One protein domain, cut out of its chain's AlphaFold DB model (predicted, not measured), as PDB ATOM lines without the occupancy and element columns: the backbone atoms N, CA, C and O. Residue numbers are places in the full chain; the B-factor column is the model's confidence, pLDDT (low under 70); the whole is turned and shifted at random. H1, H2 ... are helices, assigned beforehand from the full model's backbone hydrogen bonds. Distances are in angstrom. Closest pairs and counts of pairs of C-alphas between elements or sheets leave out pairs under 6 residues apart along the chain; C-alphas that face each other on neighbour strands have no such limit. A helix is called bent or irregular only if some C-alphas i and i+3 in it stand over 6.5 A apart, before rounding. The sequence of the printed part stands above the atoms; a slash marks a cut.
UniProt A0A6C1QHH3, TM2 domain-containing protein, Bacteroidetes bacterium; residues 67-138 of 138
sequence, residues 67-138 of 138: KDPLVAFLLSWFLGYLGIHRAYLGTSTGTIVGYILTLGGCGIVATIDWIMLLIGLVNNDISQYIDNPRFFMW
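What this domain is: This is residues 67 to 138 of the 138 residues of the protein "TM2 domain-containing protein" of Bacteroidetes bacterium (UniProt A0A6C1QHH3). Two helices, H1 and the longest one, H5, lie side by side and antiparallel; the shorter H2 and H3 fold back in a zigzag from the far end of H1, and the short H4 leads over to H5. After H5, residues 124 to 138, with no named element, fold back past H2. The printed part has 72 residues with five named helices, H1 to H5 in that order along the chain, and no named strand; the class is all helix. The whole is compact, with a radius of gyration of the C-alphas of 10.7 A, and its outline is elongated, spanning 31 by 20 by 18 A.

How they stand to each other: H1, residues 69 to 82, is the hub, touching four other helices. It is irregular: C-alphas 78 and 81 are 8.2 A apart. H2, residues 84 to 89, touches H1 and forms a helical hairpin with it, the closest C-alphas being those of Ser 76 and His 85, 5.1 A apart; they run opposite ways at a steep tilt of 36 degrees, only just past shallow. H3, residues 93 to 101, forms a second helical hairpin with H2, at a shallow tilt of 21 degrees, opposite ways; their closest C-alphas, those of Arg 86 and Ile 96, are 6.9 A apart. H3 and H1 only just touch, with 3 pairs of C-alphas within 8 A, and only at their ends. H4, residues 103 to 106, touches residues 80 to 82 of H1, the closest C-alphas being those of Tyr 81 and Gly 104, 5.1 A apart. H5, residues 108 to 123, touches H1 at a shallow tilt of 5 degrees, opposite ways; the closest C-alphas are those of Pro 69 and Leu 121, 5.0 A apart. Helix packing is mostly aligned, only just, with 2 of 3 pairs at a shallow tilt. H2 and H5 are near each other, while H3 and H5 are apart. Every O i to N i+4 pair is within hydrogen-bond range in H2, H3 and H5, against 8 of 10 in H1; H4 is too short for such a pair.

Where its parts are: H1 begins at C-alpha 69 (-39.646, 33.316, -18.897) and measures 18.1 A from first to last C-alpha. H2 measures 8.7 A, H3 12.3 A and H4 6.1 A. H5 measures 23.0 A and ends at C-alpha 123 (-31.808, 37.445, -16.430).

The domain as a whole: The C-alphas farthest apart, those of Leu 101 and Asn 123, are 31.3 A apart. The printed part has no cut, and the four links between helices are tight. Mean pLDDT of the printed part is 76.5; 17 residues are under 70, among them residues 101 to 107.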
ATOM      1  N   LYS A  67     -39.715  29.955 -25.484       74.31
ATOM      2  CA  LYS A  67     -40.516  29.829 -24.274       74.31
ATOM      3  C   LYS A  67     -40.297  31.115 -23.483       74.31
ATOM      4  O   LYS A  67     -39.166  31.532 -23.251       74.31
ATOM      5  N   ASP A  68     -41.383  31.760 -23.079       81.50
ATOM      6  CA  ASP A  68     -41.304  33.042 -22.389       81.50
ATOM      7  C   ASP A  68     -41.031  32.808 -20.886       81.50
ATOM      8  O   ASP A  68     -41.824  32.122 -20.216       81.50
ATOM      9  N   PRO A  69     -39.937  33.368 -20.326       80.25
ATOM     10  CA  PRO A  69     -39.646  33.316 -18.897       80.25
ATOM     11  C   PRO A  69     -40.807  33.761 -18.014       80.25
ATOM     12  O   PRO A  69     -41.050  33.181 -16.952       80.25
ATOM     13  N   LEU A  70     -41.526  34.799 -18.446       83.62
ATOM     14  CA  LEU A  70     -42.622  35.383 -17.689       83.62
ATOM     15  C   LEU A  70     -43.785  34.404 -17.610       83.62
ATOM     16  O   LEU A  70     -44.364  34.220 -16.539       83.62
ATOM     17  N   VAL A  71     -44.085  33.730 -18.721       85.12
ATOM     18  CA  VAL A  71     -45.122  32.698 -18.782       85.12
ATOM     19  C   VAL A  71     -44.753  31.538 -17.857       85.12
ATOM     20  O   VAL A  71     -45.570  31.150 -17.023       85.12
ATOM     21  N   ALA A  72     -43.513  31.043 -17.911       84.12
ATOM     22  CA  ALA A  72     -43.054  29.958 -17.041       84.12
ATOM     23  C   ALA A  72     -43.166  30.309 -15.542       84.12
ATOM     24  O   ALA A  72     -43.667  29.505 -14.749       84.12
ATOM     25  N   PHE A  73     -42.759  31.523 -15.158       85.00
ATOM     26  CA  PHE A  73     -42.855  32.034 -13.787       85.00
ATOM     27  C   PHE A  73     -44.306  32.163 -13.302       85.00
ATOM     28  O   PHE A  73     -44.641  31.776 -12.179       85.00
ATOM     29  N   LEU A  74     -45.194  32.677 -14.155       84.62
ATOM     30  CA  LEU A  74     -46.608  32.822 -13.824       84.62
ATOM     31  C   LEU A  74     -47.263  31.446 -13.647       84.62
ATOM     32  O   LEU A  74     -47.977  31.213 -12.670       84.62
ATOM     33  N   LEU A  75     -46.952  30.496 -14.533       82.88
ATOM     34  CA  LEU A  75     -47.415  29.114 -14.426       82.88
ATOM     35  C   LEU A  75     -46.951  28.456 -13.122       82.88
ATOM     36  O   LEU A  75     -47.736  27.735 -12.505       82.88
ATOM     37  N   SER A  76     -45.723  28.709 -12.665       83.00
ATOM     38  CA  SER A  76     -45.241  28.110 -11.417       83.00
ATOM     39  C   SER A  76     -45.880  28.742 -10.173       83.00
ATOM     40  O   SER A  76     -46.056  28.054  -9.171       83.00
ATOM     41  N   TRP A  77     -46.299  30.010 -10.217       80.12
ATOM     42  CA  TRP A  77     -47.004  30.652  -9.098       80.12
ATOM     43  C   TRP A  77     -48.436  30.127  -8.916       80.12
ATOM     44  O   TRP A  77     -48.856  29.822  -7.800       80.12
ATOM     45  N   PHE A  78     -49.194  29.993 -10.007       77.31
ATOM     46  CA  PHE A  78     -50.581  29.511  -9.947       77.31
ATOM     47  C   PHE A  78     -50.680  27.984  -9.891       77.31
ATOM     48  O   PHE A  78     -51.607  27.437  -9.294       77.31
ATOM     49  N   LEU A  79     -49.736  27.292 -10.530       75.62
ATOM     50  CA  LEU A  79     -49.836  25.873 -10.861       75.62
ATOM     51  C   LEU A  79     -48.565  25.080 -10.515       75.62
ATOM     52  O   LEU A  79     -48.402  23.941 -10.954       75.62
ATOM     53  N   GLY A  80     -47.687  25.646  -9.681       69.94
ATOM     54  CA  GLY A  80     -46.419  25.030  -9.280       69.94
ATOM     55  C   GLY A  80     -46.569  23.709  -8.531       69.94
ATOM     56  O   GLY A  80     -45.730  22.823  -8.680       69.94
ATOM     57  N   TYR A  81     -47.664  23.522  -7.791       66.94
ATOM     58  CA  TYR A  81     -47.971  22.252  -7.118       66.94
ATOM     59  C   TYR A  81     -48.294  21.118  -8.102       66.94
ATOM     60  O   TYR A  81     -48.070  19.953  -7.786       66.94
ATOM     61  N   LEU A  82     -48.799  21.453  -9.294       73.06
ATOM     62  CA  LEU A  82     -49.117  20.493 -10.354       73.06
ATOM     63  C   LEU A  82     -47.947  20.281 -11.329       73.06
ATOM     64  O   LEU A  82     -48.032  19.410 -12.189       73.06
ATOM     65  N   GLY A  83     -46.859  21.054 -11.215       71.88
ATOM     66  CA  GLY A  83     -45.668  20.903 -12.059       71.88
ATOM     67  C   GLY A  83     -45.865  21.325 -13.521       71.88
ATOM     68  O   GLY A  83     -45.071  20.946 -14.381       71.88
ATOM     69  N   ILE A  84     -46.911  22.096 -13.830       78.06
ATOM     70  CA  ILE A  84     -47.266  22.460 -15.214       78.06
ATOM     71  C   ILE A  84     -46.261  23.447 -15.825       78.06
ATOM     72  O   ILE A  84     -46.035  23.425 -17.033       78.06
ATOM     73  N   HIS A  85     -45.559  24.227 -14.997       79.69
ATOM     74  CA  HIS A  85     -44.426  25.046 -15.442       79.69
ATOM     75  C   HIS A  85     -43.321  24.215 -16.109       79.69
ATOM     76  O   HIS A  85     -42.716  24.673 -17.070       79.69
ATOM     77  N   ARG A  86     -43.101  22.964 -15.680       78.75
ATOM     78  CA  ARG A  86     -42.129  22.051 -16.311       78.75
ATOM     79  C   ARG A  86     -42.622  21.431 -17.608       78.75
ATOM     80  O   ARG A  86     -41.822  21.207 -18.510       78.75
ATOM     81  N   ALA A  87     -43.928  21.198 -17.715       80.62
ATOM     82  CA  ALA A  87     -44.540  20.796 -18.979       80.62
ATOM     83  C   ALA A  87     -44.361  21.888 -20.044       80.62
ATOM     84  O   ALA A  87     -44.068  21.573 -21.191       80.62
ATOM     85  N   TYR A  88     -44.462  23.161 -19.646       78.81
ATOM     86  CA  TYR A  88     -44.192  24.303 -20.522       78.81
ATOM     87  C   TYR A  88     -42.716  24.388 -20.941       78.81
ATOM     88  O   TYR A  88     -42.419  24.652 -22.101       78.81
ATOM     89  N   LEU A  89     -41.790  24.104 -20.021       80.38
ATOM     90  CA  LEU A  89     -40.349  24.099 -20.298       80.38
ATOM     91  C   LEU A  89     -39.900  22.932 -21.195       80.38
ATOM     92  O   LEU A  89     -38.823  23.007 -21.779       80.38
ATOM     93  N   GLY A  90     -40.732  21.899 -21.371       74.88
ATOM     94  CA  GLY A  90     -40.438  20.721 -22.196       74.88
ATOM     95  C   GLY A  90     -39.682  19.609 -21.461       74.88
ATOM     96  O   GLY A  90     -39.188  18.664 -22.071       74.88
ATOM     97  N   THR A  91     -39.626  19.667 -20.127       73.81
ATOM     98  CA  THR A  91     -39.075  18.582 -19.308       73.81
ATOM     99  C   THR A  91     -39.834  17.273 -19.552       73.81
ATOM    100  O   THR A  91     -41.066  17.249 -19.602       73.81
ATOM    101  N   SER A  92     -39.097  16.161 -19.635       70.75
ATOM    102  CA  SER A  92     -39.627  14.813 -19.862       70.75
ATOM    103  C   SER A  92     -40.866  14.491 -19.014       70.75
ATOM    104  O   SER A  92     -40.864  14.639 -17.788       70.75
ATOM    105  N   THR A  93     -41.904  13.947 -19.658       64.88
ATOM    106  CA  THR A  93     -43.187  13.581 -19.028       64.88
ATOM    107  C   THR A  93     -43.014  12.676 -17.802       64.88
ATOM    108  O   THR A  93     -43.753  12.811 -16.832       64.88
ATOM    109  N   GLY A  94     -42.001  11.801 -17.790       62.66
ATOM    110  CA  GLY A  94     -41.694  10.939 -16.641       62.66
ATOM    111  C   GLY A  94     -41.341  11.713 -15.364       62.66
ATOM    112  O   GLY A  94     -41.750  11.327 -14.270       62.66
ATOM    113  N   THR A  95     -40.653  12.847 -15.495       67.69
ATOM    114  CA  THR A  95     -40.266  13.706 -14.372       67.69
ATOM    115  C   THR A  95     -41.472  14.464 -13.820       67.69
ATOM    116  O   THR A  95     -41.629  14.571 -12.607       67.69
ATOM    117  N   ILE A  96     -42.369  14.915 -14.704       71.06
ATOM    118  CA  ILE A  96     -43.632  15.583 -14.349       71.06
ATOM    119  C   ILE A  96     -44.561  14.615 -13.605       71.06
ATOM    120  O   ILE A  96     -45.131  14.967 -12.575       71.06
ATOM    121  N   VAL A  97     -44.664  13.366 -14.068       69.00
ATOM    122  CA  VAL A  97     -45.469  12.330 -13.401       69.00
ATOM    123  C   VAL A  97     -44.915  12.012 -12.008       69.00
ATOM    124  O   VAL A  97     -45.687  11.954 -11.052       69.00
ATOM    125  N   GLY A  98     -43.592  11.889 -11.849       69.81
ATOM    126  CA  GLY A  98     -42.963  11.733 -10.528       69.81
ATOM    127  C   GLY A  98     -43.183  12.939  -9.605       69.81
ATOM    128  O   GLY A  98     -43.381  12.787  -8.399       69.81
ATOM    129  N   TYR A  99     -43.217  14.145 -10.170       69.44
ATOM    130  CA  TYR A  99     -43.494  15.381  -9.443       69.44
ATOM    131  C   TYR A  99     -44.932  15.429  -8.910       69.44
ATOM    132  O   TYR A  99     -45.159  15.729  -7.742       69.44
ATOM    133  N   ILE A 100     -45.913  15.055  -9.734       71.06
ATOM    134  CA  ILE A 100     -47.326  14.991  -9.336       71.06
ATOM    135  C   ILE A 100     -47.553  13.877  -8.306       71.06
ATOM    136  O   ILE A 100     -48.270  14.079  -7.327       71.06
ATOM    137  N   LEU A 101     -46.902  12.721  -8.475       69.44
ATOM    138  CA  LEU A 101     -47.029  11.578  -7.562       69.44
ATOM    139  C   LEU A 101     -46.420  11.863  -6.179       69.44
ATOM    140  O   LEU A 101     -46.872  11.318  -5.174       69.44
ATOM    141  N   THR A 102     -45.450  12.777  -6.115       67.69
ATOM    142  CA  THR A 102     -44.892  13.313  -4.865       67.69
ATOM    143  C   THR A 102     -45.639  14.553  -4.350       67.69
ATOM    144  O   THR A 102     -45.189  15.161  -3.377       67.69
ATOM    145  N   LEU A 103     -46.771  14.944  -4.966       64.69
ATOM    146  CA  LEU A 103     -47.522  16.175  -4.660       64.69
ATOM    147  C   LEU A 103     -46.632  17.438  -4.695       64.69
ATOM    148  O   LEU A 103     -46.747  18.332  -3.854       64.69
ATOM    149  N   GLY A 104     -45.676  17.487  -5.625       62.25
ATOM    150  CA  GLY A 104     -44.681  18.555  -5.719       62.25
ATOM    151  C   GLY A 104     -43.698  18.597  -4.541       62.25
ATOM    152  O   GLY A 104     -43.178  19.664  -4.206       62.25
ATOM    153  N   GLY A 105     -43.488  17.460  -3.867       55.94
ATOM    154  CA  GLY A 105     -42.559  17.287  -2.747       55.94
ATOM    155  C   GLY A 105     -42.932  18.071  -1.483       55.94
ATOM    156  O   GLY A 105     -42.053  18.671  -0.868       55.94
ATOM    157  N   CYS A 106     -44.219  18.110  -1.107       67.38
ATOM    158  CA  CYS A 106     -44.774  18.960  -0.031       67.38
ATOM    159  C   CYS A 106     -44.726  20.478  -0.315       67.38
ATOM    160  O   CYS A 106     -44.755  21.287   0.612       67.38
ATOM    161  N   GLY A 107     -44.642  20.890  -1.585       66.19
ATOM    162  CA  GLY A 107     -44.620  22.304  -1.986       66.19
ATOM    163  C   GLY A 107     -43.257  22.992  -1.846       66.19
ATOM    164  O   GLY A 107     -43.070  24.088  -2.369       66.19
ATOM    165  N   ILE A 108     -42.276  22.345  -1.209       76.94
ATOM    166  CA  ILE A 108     -40.906  22.867  -1.080       76.94
ATOM    167  C   ILE A 108     -40.236  22.907  -2.450       76.94
ATOM    168  O   ILE A 108     -39.660  23.924  -2.826       76.94
ATOM    169  N   VAL A 109     -40.370  21.830  -3.225       78.81
ATOM    170  CA  VAL A 109     -39.775  21.761  -4.563       78.81
ATOM    171  C   VAL A 109     -40.411  22.803  -5.480       78.81
ATOM    172  O   VAL A 109     -39.690  23.514  -6.165       78.81
ATOM    173  N   ALA A 110     -41.732  22.999  -5.391       76.38
ATOM    174  CA  ALA A 110     -42.439  24.021  -6.168       76.38
ATOM    175  C   ALA A 110     -41.991  25.445  -5.805       76.38
ATOM    176  O   ALA A 110     -41.909  26.308  -6.675       76.38
ATOM    177  N   THR A 111     -41.657  25.676  -4.533       80.94
ATOM    178  CA  THR A 111     -41.159  26.971  -4.053       80.94
ATOM    179  C   THR A 111     -39.747  27.252  -4.568       80.94
ATOM    180  O   THR A 111     -39.474  28.357  -5.028       80.94
ATOM    181  N   ILE A 112     -38.851  26.259  -4.523       83.75
ATOM    182  CA  ILE A 112     -37.482  26.400  -5.049       83.75
ATOM    183  C   ILE A 112     -37.515  26.584  -6.569       83.75
ATOM    184  O   ILE A 112     -36.828  27.454  -7.101       83.75
ATOM    185  N   ASP A 113     -38.364  25.819  -7.254       82.62
ATOM    186  CA  ASP A 113     -38.568  25.922  -8.694       82.62
ATOM    187  C   ASP A 113     -39.055  27.329  -9.102       82.62
ATOM    188  O   ASP A 113     -38.561  27.903 -10.072       82.62
ATOM    189  N   TRP A 114     -39.975  27.920  -8.331       84.19
ATOM    190  CA  TRP A 114     -40.443  29.294  -8.542       84.19
ATOM    191  C   TRP A 114     -39.320  30.332  -8.393       84.19
ATOM    192  O   TRP A 114     -39.232  31.262  -9.192       84.19
ATOM    193  N   ILE A 115     -38.424  30.155  -7.415       85.75
ATOM    194  CA  ILE A 115     -37.267  31.042  -7.209       85.75
ATOM    195  C   ILE A 115     -36.271  30.919  -8.368       85.75
ATOM    196  O   ILE A 115     -35.764  31.931  -8.841       85.75
ATOM    197  N   MET A 116     -36.020  29.709  -8.871       84.50
ATOM    198  CA  MET A 116     -35.176  29.504 -10.054       84.50
ATOM    199  C   MET A 116     -35.752  30.195 -11.296       84.50
ATOM    200  O   MET A 116     -35.036  30.904 -11.999       84.50
ATOM    201  N   LEU A 117     -37.060  30.066 -11.533       85.94
ATOM    202  CA  LEU A 117     -37.717  30.744 -12.653       85.94
ATOM    203  C   LEU A 117     -37.728  32.265 -12.503       85.94
ATOM    204  O   LEU A 117     -37.608  32.966 -13.503       85.94
ATOM    205  N   LEU A 118     -37.800  32.787 -11.274       85.56
ATOM    206  CA  LEU A 118     -37.617  34.216 -11.011       85.56
ATOM    207  C   LEU A 118     -36.223  34.685 -11.452       85.56
ATOM    208  O   LEU A 118     -36.102  35.744 -12.060       85.56
ATOM    209  N   ILE A 119     -35.175  33.908 -11.164       86.00
ATOM    210  CA  ILE A 119     -33.800  34.234 -11.573       86.00
ATOM    211  C   ILE A 119     -33.684  34.216 -13.101       86.00
ATOM    212  O   ILE A 119     -33.127  35.149 -13.675       86.00
ATOM    213  N   GLY A 120     -34.261  33.208 -13.761       82.81
ATOM    214  CA  GLY A 120     -34.335  33.154 -15.224       82.81
ATOM    215  C   GLY A 120     -35.079  34.349 -15.827       82.81
ATOM    216  O   GLY A 120     -34.605  34.950 -16.787       82.81
ATOM    217  N   LEU A 121     -36.192  34.765 -15.214       83.44
ATOM    218  CA  LEU A 121     -36.957  35.949 -15.614       83.44
ATOM    219  C   LEU A 121     -36.150  37.244 -15.453       83.44
ATOM    220  O   LEU A 121     -36.141  38.073 -16.358       83.44
ATOM    221  N   VAL A 122     -35.454  37.419 -14.328       83.56
ATOM    222  CA  VAL A 122     -34.605  38.600 -14.087       83.56
ATOM    223  C   VAL A 122     -33.471  38.673 -15.108       83.56
ATOM    224  O   VAL A 122     -33.172  39.751 -15.621       83.56
ATOM    225  N   ASN A 123     -32.881  37.529 -15.444       82.00
ATOM    226  CA  ASN A 123     -31.808  37.445 -16.430       82.00
ATOM    227  C   ASN A 123     -32.317  37.445 -17.884       82.00
ATOM    228  O   ASN A 123     -31.495  37.495 -18.792       82.00
ATOM    229  N   ASN A 124     -33.642  37.411 -18.106       79.44
ATOM    230  CA  ASN A 124     -34.277  37.176 -19.411       79.44
ATOM    231  C   ASN A 124     -33.678  35.971 -20.162       79.44
ATOM    232  O   ASN A 124     -33.613  35.955 -21.387       79.44
ATOM    233  N   ASP A 125     -33.238  34.959 -19.415       79.12
ATOM    234  CA  ASP A 125     -32.600  33.763 -19.948       79.12
ATOM    235  C   ASP A 125     -33.167  32.530 -19.246       79.12
ATOM    236  O   ASP A 125     -32.948  32.299 -18.050       79.12
ATOM    237  N   ILE A 126     -33.916  31.735 -20.009       80.62
ATOM    238  CA  ILE A 126     -34.466  30.458 -19.548       80.62
ATOM    239  C   ILE A 126     -33.927  29.258 -20.306       80.62
ATOM    240  O   ILE A 126     -34.376  28.142 -20.047       80.62
ATOM    241  N   SER A 127     -32.967  29.468 -21.207       79.31
ATOM    242  CA  SER A 127     -32.393  28.413 -22.046       79.31
ATOM    243  C   SER A 127     -31.889  27.230 -21.212       79.31
ATOM    244  O   SER A 127     -32.114  26.076 -21.559       79.31
ATOM    245  N   GLN A 128     -31.321  27.511 -20.035       80.38
ATOM    246  CA  GLN A 128     -30.842  26.508 -19.076       80.38
ATOM    247  C   GLN A 128     -31.933  25.581 -18.501       80.38
ATOM    248  O   GLN A 128     -31.622  24.501 -17.996       80.38
ATOM    249  N   TYR A 129     -33.202  26.001 -18.524       81.94
ATOM    250  CA  TYR A 129     -34.327  25.247 -17.962       81.94
ATOM    251  C   TYR A 129     -35.152  24.533 -19.038       81.94
ATOM    252  O   TYR A 129     -35.982  23.687 -18.699       81.94
ATOM    253  N   ILE A 130     -34.930  24.861 -20.314       80.19
ATOM    254  CA  ILE A 130     -35.621  24.263 -21.453       80.19
ATOM    255  C   ILE A 130     -35.146  22.818 -21.645       80.19
ATOM    256  O   ILE A 130     -33.955  22.529 -21.586       80.19
ATOM    257  N   ASP A 131     -36.104  21.902 -21.817       80.25
ATOM    258  CA  ASP A 131     -35.893  20.472 -22.089       80.25
ATOM    259  C   ASP A 131     -34.975  19.755 -21.080       80.25
ATOM    260  O   ASP A 131     -34.372  18.716 -21.357       80.25
ATOM    261  N   ASN A 132     -34.901  20.276 -19.852       80.06
ATOM    262  CA  ASN A 132     -34.072  19.707 -18.800       80.06
ATOM    263  C   ASN A 132     -34.657  18.363 -18.307       80.06
ATOM    264  O   ASN A 132     -35.772  18.355 -17.772       80.06
ATOM    265  N   PRO A 133     -33.926  17.229 -18.407       74.25
ATOM    266  CA  PRO A 133     -34.409  15.920 -17.962       74.25
ATOM    267  C   PRO A 133     -34.292  15.708 -16.443       74.25
ATOM    268  O   PRO A 133     -34.810  14.717 -15.918       74.25
ATOM    269  N   ARG A 134     -33.597  16.594 -15.715       75.25
ATOM    270  CA  ARG A 134     -33.332  16.435 -14.277       75.25
ATOM    271  C   ARG A 134     -34.608  16.593 -13.444       75.25
ATOM    272  O   ARG A 134     -35.480  17.411 -13.730       75.25
ATOM    273  N   PHE A 135     -34.694  15.841 -12.342       70.38
ATOM    274  CA  PHE A 135     -35.794  15.989 -11.379       70.38
ATOM    275  C   PHE A 135     -35.764  17.331 -10.643       70.38
ATOM    276  O   PHE A 135     -36.813  17.860 -10.300       70.38
ATOM    277  N   PHE A 136     -34.596  17.935 -10.469       73.19
ATOM    278  CA  PHE A 136     -34.453  19.294  -9.966       73.19
ATOM    279  C   PHE A 136     -33.796  20.139 -11.044       73.19
ATOM    280  O   PHE A 136     -32.843  19.690 -11.679       73.19
ATOM    281  N   MET A 137     -34.329  21.335 -11.269       68.62
ATOM    282  CA  MET A 137     -33.874  22.233 -12.331       68.62
ATOM    283  C   MET A 137     -32.707  23.145 -11.911       68.62
ATOM    284  O   MET A 137     -32.445  24.150 -12.559       68.62
ATOM    285  N   TRP A 138     -31.990  22.741 -10.857       68.88
ATOM    286  CA  TRP A 138     -30.719  23.289 -10.380       68.88
ATOM    287  C   TRP A 138     -29.615  22.230 -10.387       68.88
ATOM    288  O   TRP A 138     -29.931  21.023 -10.540       68.88
TER     289      TRP A 138